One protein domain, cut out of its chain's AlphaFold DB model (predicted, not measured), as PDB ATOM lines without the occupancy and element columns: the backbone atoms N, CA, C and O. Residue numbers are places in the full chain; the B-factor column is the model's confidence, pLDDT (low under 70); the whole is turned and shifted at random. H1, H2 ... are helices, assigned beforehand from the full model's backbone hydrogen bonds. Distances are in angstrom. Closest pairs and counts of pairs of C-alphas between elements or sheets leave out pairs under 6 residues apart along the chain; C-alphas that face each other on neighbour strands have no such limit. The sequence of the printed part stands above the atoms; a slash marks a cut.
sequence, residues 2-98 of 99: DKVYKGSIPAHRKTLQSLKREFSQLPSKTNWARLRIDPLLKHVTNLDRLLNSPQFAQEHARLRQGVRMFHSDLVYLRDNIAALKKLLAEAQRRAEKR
ATOM      1  N   ASP A   2     243.981 236.829 168.552       53.78
ATOM      2  CA  ASP A   2     243.003 237.944 168.620       53.78
ATOM      3  C   ASP A   2     243.214 238.989 169.729       53.78
ATOM      4  O   ASP A   2     242.960 240.176 169.518       53.78
ATOM      5  N   LYS A   3     243.715 238.589 170.906       55.47
ATOM      6  CA  LYS A   3     243.953 239.528 172.022       55.47
ATOM      7  C   LYS A   3     245.002 240.599 171.699       55.47
ATOM      8  O   LYS A   3     244.883 241.722 172.180       55.47
ATOM      9  N   VAL A   4     246.002 240.274 170.875       63.31
ATOM     10  CA  VAL A   4     247.083 241.212 170.527       63.31
ATOM     11  C   VAL A   4     246.551 242.318 169.616       63.31
ATOM     12  O   VAL A   4     246.819 243.492 169.865       63.31
ATOM     13  N   TYR A   5     245.734 241.976 168.617       62.69
ATOM     14  CA  TYR A   5     245.155 242.948 167.683       62.69
ATOM     15  C   TYR A   5     244.118 243.853 168.353       62.69
ATOM     16  O   TYR A   5     244.201 245.076 168.218       62.69
ATOM     17  N   LYS A   6     243.209 243.268 169.148       62.78
ATOM     18  CA  LYS A   6     242.175 244.020 169.879       62.78
ATOM     19  C   LYS A   6     242.753 245.029 170.873       62.78
ATOM     20  O   LYS A   6     242.158 246.080 171.070       62.78
ATOM     21  N   GLY A   7     243.908 244.746 171.478       69.00
ATOM     22  CA  GLY A   7     244.593 245.702 172.357       69.00
ATOM     23  C   GLY A   7     245.446 246.727 171.605       69.00
ATOM     24  O   GLY A   7     245.469 247.907 171.959       69.00
ATOM     25  N   SER A   8     246.136 246.296 170.546       74.88
ATOM     26  CA  SER A   8     247.108 247.142 169.848       74.88
ATOM     27  C   SER A   8     246.436 248.257 169.050       74.88
ATOM     28  O   SER A   8     246.870 249.401 169.135       74.88
ATOM     29  N   ILE A   9     245.364 247.974 168.309       78.62
ATOM     30  CA  ILE A   9     244.747 248.945 167.385       78.62
ATOM     31  C   ILE A   9     244.176 250.175 168.113       78.62
ATOM     32  O   ILE A   9     244.531 251.299 167.734       78.62
ATOM     33  N   PRO A  10     243.420 250.030 169.220       81.19
ATOM     34  CA  PRO A  10     243.001 251.171 170.034       81.19
ATOM     35  C   PRO A  10     244.180 251.966 170.617       81.19
ATOM     36  O   PRO A  10     244.128 253.197 170.681       81.19
ATOM     37  N   ALA A  11     245.270 251.296 171.005       85.44
ATOM     38  CA  ALA A  11     246.471 251.964 171.506       85.44
ATOM     39  C   ALA A  11     247.187 252.778 170.410       85.44
ATOM     40  O   ALA A  11     247.613 253.913 170.650       85.44
ATOM     41  N   HIS A  12     247.261 252.249 169.184       86.19
ATOM     42  CA  HIS A  12     247.836 252.952 168.033       86.19
ATOM     43  C   HIS A  12     246.982 254.173 167.661       86.19
ATOM     44  O   HIS A  12     247.530 255.244 167.398       86.19
ATOM     45  N   ARG A  13     245.647 254.063 167.748       86.31
ATOM     46  CA  ARG A  13     244.717 255.190 167.558       86.31
ATOM     47  C   ARG A  13     245.001 256.330 168.529       86.31
ATOM     48  O   ARG A  13     245.188 257.465 168.094       86.31
ATOM     49  N   LYS A  14     245.058 256.026 169.832       88.06
ATOM     50  CA  LYS A  14     245.351 257.022 170.877       88.06
ATOM     51  C   LYS A  14     246.712 257.677 170.654       88.06
ATOM     52  O   LYS A  14     246.832 258.893 170.755       88.06
ATOM     53  N   THR A  15     247.715 256.885 170.278       89.19
ATOM     54  CA  THR A  15     249.067 257.390 170.002       89.19
ATOM     55  C   THR A  15     249.078 258.365 168.823       89.19
ATOM     56  O   THR A  15     249.644 259.446 168.937       89.19
ATOM     57  N   LEU A  16     248.417 258.034 167.709       87.88
ATOM     58  CA  LEU A  16     248.329 258.925 166.544       87.88
ATOM     59  C   LEU A  16     247.566 260.221 166.851       87.88
ATOM     60  O   LEU A  16     247.944 261.281 166.357       87.88
ATOM     61  N   GLN A  17     246.523 260.159 167.685       88.88
ATOM     62  CA  GLN A  17     245.811 261.354 168.150       88.88
ATOM     63  C   GLN A  17     246.706 262.250 169.017       88.88
ATOM     64  O   GLN A  17     246.707 263.464 168.817       88.88
ATOM     65  N   SER A  18     247.489 261.662 169.930       89.38
ATOM     66  CA  SER A  18     248.470 262.403 170.736       89.38
ATOM     67  C   SER A  18     249.509 263.076 169.850       89.38
ATOM     68  O   SER A  18     249.666 264.289 169.910       89.38
ATOM     69  N   LEU A  19     250.112 262.320 168.926       87.06
ATOM     70  CA  LEU A  19     251.095 262.846 167.980       87.06
ATOM     71  C   LEU A  19     250.528 264.009 167.163       87.06
ATOM     72  O   LEU A  19     251.184 265.037 167.037       87.06
ATOM     73  N   LYS A  20     249.293 263.894 166.651       86.50
ATOM     74  CA  LYS A  20     248.626 264.994 165.935       86.50
ATOM     75  C   LYS A  20     248.555 266.262 166.790       86.50
ATOM     76  O   LYS A  20     248.853 267.349 166.296       86.50
ATOM     77  N   ARG A  21     248.162 266.123 168.060       87.19
ATOM     78  CA  ARG A  21     248.072 267.242 169.004       87.19
ATOM     79  C   ARG A  21     249.449 267.837 169.291       87.19
ATOM     80  O   ARG A  21     249.601 269.049 169.205       87.19
ATOM     81  N   GLU A  22     250.448 267.008 169.557       87.00
ATOM     82  CA  GLU A  22     251.814 267.456 169.846       87.00
ATOM     83  C   GLU A  22     252.425 268.205 168.651       87.00
ATOM     84  O   GLU A  22     252.952 269.301 168.818       87.00
ATOM     85  N   PHE A  23     252.251 267.704 167.422       84.31
ATOM     86  CA  PHE A  23     252.678 268.422 166.215       84.31
ATOM     87  C   PHE A  23     251.943 269.754 166.014       84.31
ATOM     88  O   PHE A  23     252.548 270.707 165.531       84.31
ATOM     89  N   SER A  24     250.663 269.844 166.393       82.12
ATOM     90  CA  SER A  24     249.895 271.096 166.293       82.12
ATOM     91  C   SER A  24     250.324 272.165 167.303       82.12
ATOM     92  O   SER A  24     250.106 273.348 167.067       82.12
ATOM     93  N   GLN A  25     250.937 271.753 168.414       83.50
ATOM     94  CA  GLN A  25     251.413 272.646 169.471       83.50
ATOM     95  C   GLN A  25     252.835 273.154 169.224       83.50
ATOM     96  O   GLN A  25     253.277 274.078 169.903       83.50
ATOM     97  N   LEU A  26     253.561 272.577 168.262       78.19
ATOM     98  CA  LEU A  26     254.904 273.034 167.940       78.19
ATOM     99  C   LEU A  26     254.861 274.406 167.248       78.19
ATOM    100  O   LEU A  26     254.246 274.531 166.185       78.19
ATOM    101  N   PRO A  27     255.579 275.416 167.773       66.62
ATOM    102  CA  PRO A  27     255.712 276.710 167.124       66.62
ATOM    103  C   PRO A  27     256.623 276.547 165.902       66.62
ATOM    104  O   PRO A  27     257.847 276.635 165.986       66.62
ATOM    105  N   SER A  28     256.054 276.219 164.743       61.94
ATOM    106  CA  SER A  28     256.841 275.978 163.535       61.94
ATOM    107  C   SER A  28     256.231 276.631 162.306       61.94
ATOM    108  O   SER A  28     255.047 276.482 162.033       61.94
ATOM    109  N   LYS A  29     257.088 277.255 161.487       62.31
ATOM    110  CA  LYS A  29     256.790 277.587 160.081       62.31
ATOM    111  C   LYS A  29     256.639 276.331 159.202       62.31
ATOM    112  O   LYS A  29     256.306 276.434 158.026       62.31
ATOM    113  N   THR A  30     256.936 275.149 159.747       66.12
ATOM    114  CA  THR A  30     256.875 273.872 159.032       66.12
ATOM    115  C   THR A  30     255.431 273.393 158.943       66.12
ATOM    116  O   THR A  30     254.774 273.181 159.957       66.12
ATOM    117  N   ASN A  31     254.938 273.183 157.722       69.38
ATOM    118  CA  ASN A  31     253.610 272.622 157.500       69.38
ATOM    119  C   ASN A  31     253.596 271.113 157.805       69.38
ATOM    120  O   ASN A  31     253.911 270.279 156.952       69.38
ATOM    121  N   TRP A  32     253.186 270.767 159.025       71.62
ATOM    122  CA  TRP A  32     253.062 269.388 159.498       71.62
ATOM    123  C   TRP A  32     251.849 268.631 158.933       71.62
ATOM    124  O   TRP A  32     251.749 267.419 159.122       71.62
ATOM    125  N   ALA A  33     250.959 269.280 158.167       69.31
ATOM    126  CA  ALA A  33     249.822 268.605 157.528       69.31
ATOM    127  C   ALA A  33     250.264 267.517 156.528       69.31
ATOM    128  O   ALA A  33     249.514 266.588 156.229       69.31
ATOM    129  N   ARG A  34     251.514 267.581 156.048       75.50
ATOM    130  CA  ARG A  34     252.106 266.575 155.152       75.50
ATOM    131  C   ARG A  34     252.534 265.282 155.849       75.50
ATOM    132  O   ARG A  34     252.851 264.323 155.156       75.50
ATOM    133  N   LEU A  35     252.497 265.204 157.182       75.62
ATOM    134  CA  LEU A  35     252.905 264.015 157.946       75.62
ATOM    135  C   LEU A  35     251.966 262.804 157.782       75.62
ATOM    136  O   LEU A  35     252.183 261.770 158.408       75.62
ATOM    137  N   ARG A  36     250.909 262.916 156.963       81.88
ATOM    138  CA  ARG A  36     249.930 261.849 156.676       81.88
ATOM    139  C   ARG A  36     249.305 261.217 157.933       81.88
ATOM    140  O   ARG A  36     248.781 260.106 157.866       81.88
ATOM    141  N   ILE A  37     249.281 261.944 159.054       82.25
ATOM    142  CA  ILE A  37     248.691 261.481 160.320       82.25
ATOM    143  C   ILE A  37     247.185 261.227 160.158       82.25
ATOM    144  O   ILE A  37     246.671 260.230 160.662       82.25
ATOM    145  N   ASP A  38     246.482 262.073 159.402       82.56
ATOM    146  CA  ASP A  38     245.044 261.921 159.146       82.56
ATOM    147  C   ASP A  38     244.696 260.652 158.343       82.56
ATOM    148  O   ASP A  38     243.827 259.892 158.785       82.56
ATOM    149  N   PRO A  39     245.385 260.341 157.227       86.75
ATOM    150  CA  PRO A  39     245.279 259.036 156.578       86.75
ATOM    151  C   PRO A  39     245.502 257.848 157.524       86.75
ATOM    152  O   PRO A  39     244.725 256.895 157.492       86.75
ATOM    153  N   LEU A  40     246.517 257.909 158.395       85.50
ATOM    154  CA  LEU A  40     246.809 256.840 159.359       85.50
ATOM    155  C   LEU A  40     245.691 256.691 160.403       85.50
ATOM    156  O   LEU A  40     245.288 255.574 160.719       85.50
ATOM    157  N   LEU A  41     245.135 257.801 160.894       85.94
ATOM    158  CA  LEU A  41     243.993 257.794 161.811       85.94
ATOM    159  C   LEU A  41     242.741 257.190 161.173       85.94
ATOM    160  O   LEU A  41     242.040 256.405 161.820       85.94
ATOM    161  N   LYS A  42     242.466 257.523 159.908       87.00
ATOM    162  CA  LYS A  42     241.352 256.938 159.152       87.00
ATOM    163  C   LYS A  42     241.542 255.432 158.981       87.00
ATOM    164  O   LYS A  42     240.601 254.679 159.216       87.00
ATOM    165  N   HIS A  43     242.760 254.998 158.654       84.81
ATOM    166  CA  HIS A  43     243.102 253.581 158.505       84.81
ATOM    167  C   HIS A  43     242.877 252.796 159.799       84.81
ATOM    168  O   HIS A  43     242.112 251.836 159.819       84.81
ATOM    169  N   VAL A  44     243.439 253.267 160.917       85.25
ATOM    170  CA  VAL A  44     243.259 252.637 162.237       85.25
ATOM    171  C   VAL A  44     241.793 252.587 162.656       85.25
ATOM    172  O   VAL A  44     241.344 251.584 163.199       85.25
ATOM    173  N   THR A  45     241.032 253.651 162.395       84.56
ATOM    174  CA  THR A  45     239.601 253.698 162.732       84.56
ATOM    175  C   THR A  45     238.800 252.678 161.924       84.56
ATOM    176  O   THR A  45     237.888 252.050 162.457       84.56
ATOM    177  N   ASN A  46     239.148 252.482 160.651       83.31
ATOM    178  CA  ASN A  46     238.520 251.461 159.820       83.31
ATOM    179  C   ASN A  46     238.860 250.050 160.315       83.31
ATOM    180  O   ASN A  46     237.958 249.225 160.410       83.31
ATOM    181  N   LEU A  47     240.116 249.790 160.698       80.00
ATOM    182  CA  LEU A  47     240.538 248.505 161.270       80.00
ATOM    183  C   LEU A  47     239.833 248.198 162.598       80.00
ATOM    184  O   LEU A  47     239.405 247.068 162.820       80.00
ATOM    185  N   ASP A  48     239.664 249.206 163.455       80.75
ATOM    186  CA  ASP A  48     238.932 249.095 164.723       80.75
ATOM    187  C   ASP A  48     237.449 248.763 164.490       80.75
ATOM    188  O   ASP A  48     236.891 247.870 165.128       80.75
ATOM    189  N   ARG A  49     236.805 249.417 163.515       81.62
ATOM    190  CA  ARG A  49     235.422 249.098 163.117       81.62
ATOM    191  C   ARG A  49     235.295 247.698 162.537       81.62
ATOM    192  O   ARG A  49     234.332 247.008 162.850       81.62
ATOM    193  N   LEU A  50     236.253 247.288 161.707       78.06
ATOM    194  CA  LEU A  50     236.263 245.970 161.086       78.06
ATOM    195  C   LEU A  50     236.387 244.877 162.156       78.06
ATOM    196  O   LEU A  50     235.577 243.964 162.176       78.06
ATOM    197  N   LEU A  51     237.304 245.021 163.118       73.25
ATOM    198  CA  LEU A  51     237.482 244.059 164.217       73.25
ATOM    199  C   LEU A  51     236.295 243.953 165.174       73.25
ATOM    200  O   LEU A  51     236.105 242.905 165.793       73.25
ATOM    201  N   ASN A  52     235.535 245.034 165.328       73.50
ATOM    202  CA  ASN A  52     234.350 245.070 166.182       73.50
ATOM    203  C   ASN A  52     233.051 244.788 165.409       73.50
ATOM    204  O   ASN A  52     231.973 244.816 166.000       73.50
ATOM    205  N   SER A  53     233.132 244.517 164.103       75.12
ATOM    206  CA  SER A  53     231.959 244.203 163.295       75.12
ATOM    207  C   SER A  53     231.493 242.758 163.562       75.12
ATOM    208  O   SER A  53     232.315 241.836 163.628       75.12
ATOM    209  N   PRO A  54     230.177 242.523 163.710       67.62
ATOM    210  CA  PRO A  54     229.642 241.188 163.977       67.62
ATOM    211  C   PRO A  54     229.853 240.216 162.805       67.62
ATOM    212  O   PRO A  54     230.125 239.039 163.033       67.62
ATOM    213  N   GLN A  55     229.814 240.710 161.561       64.31
ATOM    214  CA  GLN A  55     230.129 239.925 160.358       64.31
ATOM    215  C   GLN A  55     231.592 239.471 160.350       64.31
ATOM    216  O   GLN A  55     231.897 238.323 160.031       64.31
ATOM    217  N   PHE A  56     232.499 240.341 160.799       64.12
ATOM    218  CA  PHE A  56     233.921 240.037 160.855       64.12
ATOM    219  C   PHE A  56     234.246 238.944 161.884       64.12
ATOM    220  O   PHE A  56     235.048 238.050 161.614       64.12
ATOM    221  N   ALA A  57     233.580 238.961 163.044       61.47
ATOM    222  CA  ALA A  57     233.737 237.930 164.069       61.47
ATOM    223  C   ALA A  57     233.261 236.536 163.607       61.47
ATOM    224  O   ALA A  57     233.838 235.532 164.025       61.47
ATOM    225  N   GLN A  58     232.244 236.468 162.739       59.41
ATOM    226  CA  GLN A  58     231.700 235.209 162.213       59.41
ATOM    227  C   GLN A  58     232.497 234.641 161.028       59.41
ATOM    228  O   GLN A  58     232.766 233.440 161.006       59.41
ATOM    229  N   GLU A  59     232.908 235.465 160.059       58.16
ATOM    230  CA  GLU A  59     233.607 234.989 158.851       58.16
ATOM    231  C   GLU A  59     235.102 234.722 159.072       58.16
ATOM    232  O   GLU A  59     235.655 233.748 158.553       58.16
ATOM    233  N   HIS A  60     235.786 235.550 159.867       57.22
ATOM    234  CA  HIS A  60     237.249 235.510 159.941       57.22
ATOM    235  C   HIS A  60     237.828 234.614 161.035       57.22
ATOM    236  O   HIS A  60     239.014 234.287 160.960       57.22
ATOM    237  N   ALA A  61     237.008 234.092 161.954       53.78
ATOM    238  CA  ALA A  61     237.410 232.990 162.836       53.78
ATOM    239  C   ALA A  61     237.895 231.751 162.044       53.78
ATOM    240  O   ALA A  61     238.635 230.923 162.575       53.78
ATOM    241  N   ARG A  62     237.531 231.641 160.756       52.84
ATOM    242  CA  ARG A  62     237.956 230.571 159.839       52.84
ATOM    243  C   ARG A  62     239.138 230.928 158.922       52.84
ATOM    244  O   ARG A  62     239.744 230.020 158.355       52.84
ATOM    245  N   LEU A  63     239.513 232.202 158.764       55.50
ATOM    246  CA  LEU A  63     240.425 232.645 157.694       55.50
ATOM    247  C   LEU A  63     241.786 233.138 158.215       55.50
ATOM    248  O   LEU A  63     241.950 234.291 158.615       55.50
ATOM    249  N   ARG A  64     242.816 232.291 158.059       59.81
ATOM    250  CA  ARG A  64     244.251 232.625 158.239       59.81
ATOM    251  C   ARG A  64     244.701 233.868 157.446       59.81
ATOM    252  O   ARG A  64     245.631 234.555 157.861       59.81
ATOM    253  N   GLN A  65     244.026 234.179 156.336       59.06
ATOM    254  CA  GLN A  65     244.305 235.337 155.480       59.06
ATOM    255  C   GLN A  65     244.056 236.678 156.194       59.06
ATOM    256  O   GLN A  65     244.856 237.603 156.059       59.06
ATOM    257  N   GLY A  66     242.985 236.769 156.998       60.22
ATOM    258  CA  GLY A  66     242.638 237.994 157.727       60.22
ATOM    259  C   GLY A  66     243.724 238.366 158.733       60.22
ATOM    260  O   GLY A  66     244.201 239.496 158.749       60.22
ATOM    261  N   VAL A  67     244.219 237.380 159.486       64.69
ATOM    262  CA  VAL A  67     245.312 237.562 160.456       64.69
ATOM    263  C   VAL A  67     246.580 238.117 159.796       64.69
ATOM    264  O   VAL A  67     247.261 238.952 160.388       64.69
ATOM    265  N   ARG A  68     246.891 237.697 158.561       65.69
ATOM    266  CA  ARG A  68     248.073 238.173 157.826       65.69
ATOM    267  C   ARG A  68     247.935 239.630 157.377       65.69
ATOM    268  O   ARG A  68     248.908 240.369 157.480       65.69
ATOM    269  N   MET A  69     246.744 240.054 156.943       67.12
ATOM    270  CA  MET A  69     246.462 241.465 156.635       67.12
ATOM    271  C   MET A  69     246.612 242.348 157.878       67.12
ATOM    272  O   MET A  69     247.398 243.292 157.856       67.12
ATOM    273  N   PHE A  70     245.976 241.973 158.995       72.69
ATOM    274  CA  PHE A  70     246.091 242.719 160.252       72.69
ATOM    275  C   PHE A  70     247.521 242.806 160.776       72.69
ATOM    276  O   PHE A  70     247.908 243.818 161.357       72.69
ATOM    277  N   HIS A  71     248.317 241.754 160.585       76.44
ATOM    278  CA  HIS A  71     249.725 241.777 160.948       76.44
ATOM    279  C   HIS A  71     250.503 242.819 160.136       76.44
ATOM    280  O   HIS A  71     251.195 243.648 160.725       76.44
ATOM    281  N   SER A  72     250.353 242.819 158.809       79.94
ATOM    282  CA  SER A  72     250.993 243.812 157.939       79.94
ATOM    283  C   SER A  72     250.546 245.236 158.272       79.94
ATOM    284  O   SER A  72     251.383 246.133 158.349       79.94
ATOM    285  N   ASP A  73     249.254 245.436 158.544       80.56
ATOM    286  CA  ASP A  73     248.712 246.728 158.969       80.56
ATOM    287  C   ASP A  73     249.308 247.189 160.302       80.56
ATOM    288  O   ASP A  73     249.695 248.349 160.438       80.56
ATOM    289  N   LEU A  74     249.436 246.294 161.285       81.38
ATOM    290  CA  LEU A  74     250.071 246.617 162.562       81.38
ATOM    291  C   LEU A  74     251.545 246.983 162.403       81.38
ATOM    292  O   LEU A  74     251.992 247.951 163.016       81.38
ATOM    293  N   VAL A  75     252.298 246.231 161.597       85.31
ATOM    294  CA  VAL A  75     253.710 246.532 161.321       85.31
ATOM    295  C   VAL A  75     253.822 247.905 160.664       85.31
ATOM    296  O   VAL A  75     254.540 248.766 161.169       85.31
ATOM    297  N   TYR A  76     253.020 248.157 159.627       85.56
ATOM    298  CA  TYR A  76     252.966 249.446 158.949       85.56
ATOM    299  C   TYR A  76     252.639 250.597 159.915       85.56
ATOM    300  O   TYR A  76     253.313 251.629 159.911       85.56
ATOM    301  N   LEU A  77     251.638 250.432 160.782       85.44
ATOM    302  CA  LEU A  77     251.257 251.452 161.761       85.44
ATOM    303  C   LEU A  77     252.355 251.705 162.791       85.44
ATOM    304  O   LEU A  77     252.622 252.860 163.126       85.44
ATOM    305  N   ARG A  78     252.996 250.648 163.290       86.75
ATOM    306  CA  ARG A  78     254.072 250.749 164.275       86.75
ATOM    307  C   ARG A  78     255.267 251.510 163.711       86.75
ATOM    308  O   ARG A  78     255.778 252.405 164.383       86.75
ATOM    309  N   ASP A  79     255.662 251.205 162.481       89.31
ATOM    310  CA  ASP A  79     256.810 251.838 161.831       89.31
ATOM    311  C   ASP A  79     256.534 253.326 161.557       89.31
ATOM    312  O   ASP A  79     257.369 254.184 161.852       89.31
ATOM    313  N   ASN A  80     255.317 253.661 161.110       88.25
ATOM    314  CA  ASN A  80     254.898 255.055 160.939       88.25
ATOM    315  C   ASN A  80     254.855 255.818 162.273       88.25
ATOM    316  O   ASN A  80     255.327 256.950 162.349       88.25
ATOM    317  N   ILE A  81     254.329 255.213 163.343       88.50
ATOM    318  CA  ILE A  81     254.317 255.830 164.679       88.50
ATOM    319  C   ILE A  81     255.745 256.074 165.179       88.50
ATOM    320  O   ILE A  81     256.019 257.142 165.728       88.50
ATOM    321  N   ALA A  82     256.658 255.120 164.990       89.88
ATOM    322  CA  ALA A  82     258.055 255.273 165.384       89.88
ATOM    323  C   ALA A  82     258.732 256.429 164.627       89.88
ATOM    324  O   ALA A  82     259.390 257.270 165.246       89.88
ATOM    325  N   ALA A  83     258.511 256.523 163.314       89.50
ATOM    326  CA  ALA A  83     259.019 257.621 162.496       89.50
ATOM    327  C   ALA A  83     258.455 258.983 162.940       89.50
ATOM    328  O   ALA A  83     259.214 259.936 163.114       89.50
ATOM    329  N   LEU A  84     257.145 259.069 163.200       88.56
ATOM    330  CA  LEU A  84     256.499 260.290 163.688       88.56
ATOM    331  C   LEU A  84     257.041 260.724 165.054       88.56
ATOM    332  O   LEU A  84     257.314 261.904 165.247       88.56
ATOM    333  N   LYS A  85     257.258 259.787 165.985       89.88
ATOM    334  CA  LYS A  85     257.878 260.085 167.288       89.88
ATOM    335  C   LYS A  85     259.288 260.644 167.135       89.88
ATOM    336  O   LYS A  85     259.637 261.610 167.808       89.88
ATOM    337  N   LYS A  86     260.092 260.066 166.238       90.69
ATOM    338  CA  LYS A  86     261.447 260.555 165.961       90.69
ATOM    339  C   LYS A  86     261.419 261.978 165.398       90.69
ATOM    340  O   LYS A  86     262.138 262.838 165.898       90.69
ATOM    341  N   LEU A  87     260.548 262.237 164.420       87.50
ATOM    342  CA  LEU A  87     260.361 263.572 163.847       87.50
ATOM    343  C   LEU A  87     259.901 264.589 164.893       87.50
ATOM    344  O   LEU A  87     260.387 265.718 164.897       87.50
ATOM    345  N   LEU A  88     258.999 264.190 165.790       86.75
ATOM    346  CA  LEU A  88     258.527 265.054 166.864       86.75
ATOM    347  C   LEU A  88     259.667 265.421 167.819       86.75
ATOM    348  O   LEU A  88     259.870 266.602 168.094       86.75
ATOM    349  N   ALA A  89     260.457 264.437 168.255       88.88
ATOM    350  CA  ALA A  89     261.604 264.666 169.128       88.88
ATOM    351  C   ALA A  89     262.656 265.578 168.470       88.88
ATOM    352  O   ALA A  89     263.211 266.470 169.111       88.88
ATOM    353  N   GLU A  90     262.926 265.396 167.176       87.62
ATOM    354  CA  GLU A  90     263.817 266.281 166.420       87.62
ATOM    355  C   GLU A  90     263.260 267.706 166.312       87.62
ATOM    356  O   GLU A  90     264.012 268.675 166.442       87.62
ATOM    357  N   ALA A  91     261.952 267.852 166.097       84.69
ATOM    358  CA  ALA A  91     261.296 269.148 166.006       84.69
ATOM    359  C   ALA A  91     261.287 269.890 167.352       84.69
ATOM    360  O   ALA A  91     261.587 271.083 167.376       84.69
ATOM    361  N   GLN A  92     261.034 269.186 168.460       85.12
ATOM    362  CA  GLN A  92     261.121 269.725 169.822       85.12
ATOM    363  C   GLN A  92     262.538 270.219 170.131       85.12
ATOM    364  O   GLN A  92     262.714 271.391 170.452       85.12
ATOM    365  N   ARG A  93     263.567 269.396 169.883       85.12
ATOM    366  CA  ARG A  93     264.974 269.807 170.060       85.12
ATOM    367  C   ARG A  93     265.347 271.031 169.223       85.12
ATOM    368  O   ARG A  93     266.154 271.854 169.644       85.12
ATOM    369  N   ARG A  94     264.817 271.148 167.999       82.00
ATOM    370  CA  ARG A  94     265.051 272.327 167.146       82.00
ATOM    371  C   ARG A  94     264.343 273.571 167.673       82.00
ATOM    372  O   ARG A  94     264.879 274.658 167.483       82.00
ATOM    373  N   ALA A  95     263.163 273.421 168.268       76.00
ATOM    374  CA  ALA A  95     262.438 274.522 168.891       76.00
ATOM    375  C   ALA A  95     263.169 275.013 170.148       76.00
ATOM    376  O   ALA A  95     263.406 276.208 170.262       76.00
ATOM    377  N   GLU A  96     263.626 274.100 171.009       77.00
ATOM    378  CA  GLU A  96     264.414 274.415 172.213       77.00
ATOM    379  C   GLU A  96     265.720 275.145 171.887       77.00
ATOM    380  O   GLU A  96     266.063 276.109 172.551       77.00
ATOM    381  N   LYS A  97     266.437 274.744 170.828       73.00
ATOM    382  CA  LYS A  97     267.671 275.429 170.395       73.00
ATOM    383  C   LYS A  97     267.454 276.829 169.809       73.00
ATOM    384  O   LYS A  97     268.434 277.517 169.538       73.00
ATOM    385  N   ARG A  98     266.214 277.186 169.475       60.62
ATOM    386  CA  ARG A  98     265.849 278.475 168.864       60.62
ATOM    387  C   ARG A  98     265.136 279.414 169.841       60.62
ATOM    388  O   ARG A  98     264.874 280.547 169.446       60.62
TER     389      ARG A  98
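What this domain is: This is residues 2 to 98 of the 99 residues of an uncharacterized protein of Opitutus sp. ER46 (UniProt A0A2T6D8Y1). A rod of three long helices in an up-and-down bundle, each running against the one before: H1 has H3 and the longest helix, H5, beside it, and short H4 bridges H3 and H5 at one end. The printed part has 97 residues with five named helices, H1 to H5 in order, all helix. It is loose, radius of gyration of the C-alphas 16.2 A, spanning 56 by 19 by 17 A.

Where its parts are: H5, residues 64 to 96, 48.5 A long, ends at C-alpha 96 (264.414, 274.415, 172.213). H1, residues 2 to 25, 35.7 A, begins at C-alpha 2 (243.003, 237.944, 168.620). H3 is residues 37 to 51, H4 54 to 62, H2 32 to 35.

How they stand to each other: H5 touches H1, closest C-alphas Leu 88 and Phe 23, 6.8 A, a shallow tilt of 25 degrees, the same way. H1 touches H3, closest C-alphas Arg 13 and Val 44, 6.1 A, opposite ways. H1 and H4 are apart. Every O i to N i+4 pair is within hydrogen-bond range in H3 and H5, 18 of 20 in H1, 3 of 5 in H4; H2 is too short.

The domain as a whole: The printed part has no cut and no long link; residues 54 to 69, among others, are under pLDDT 70.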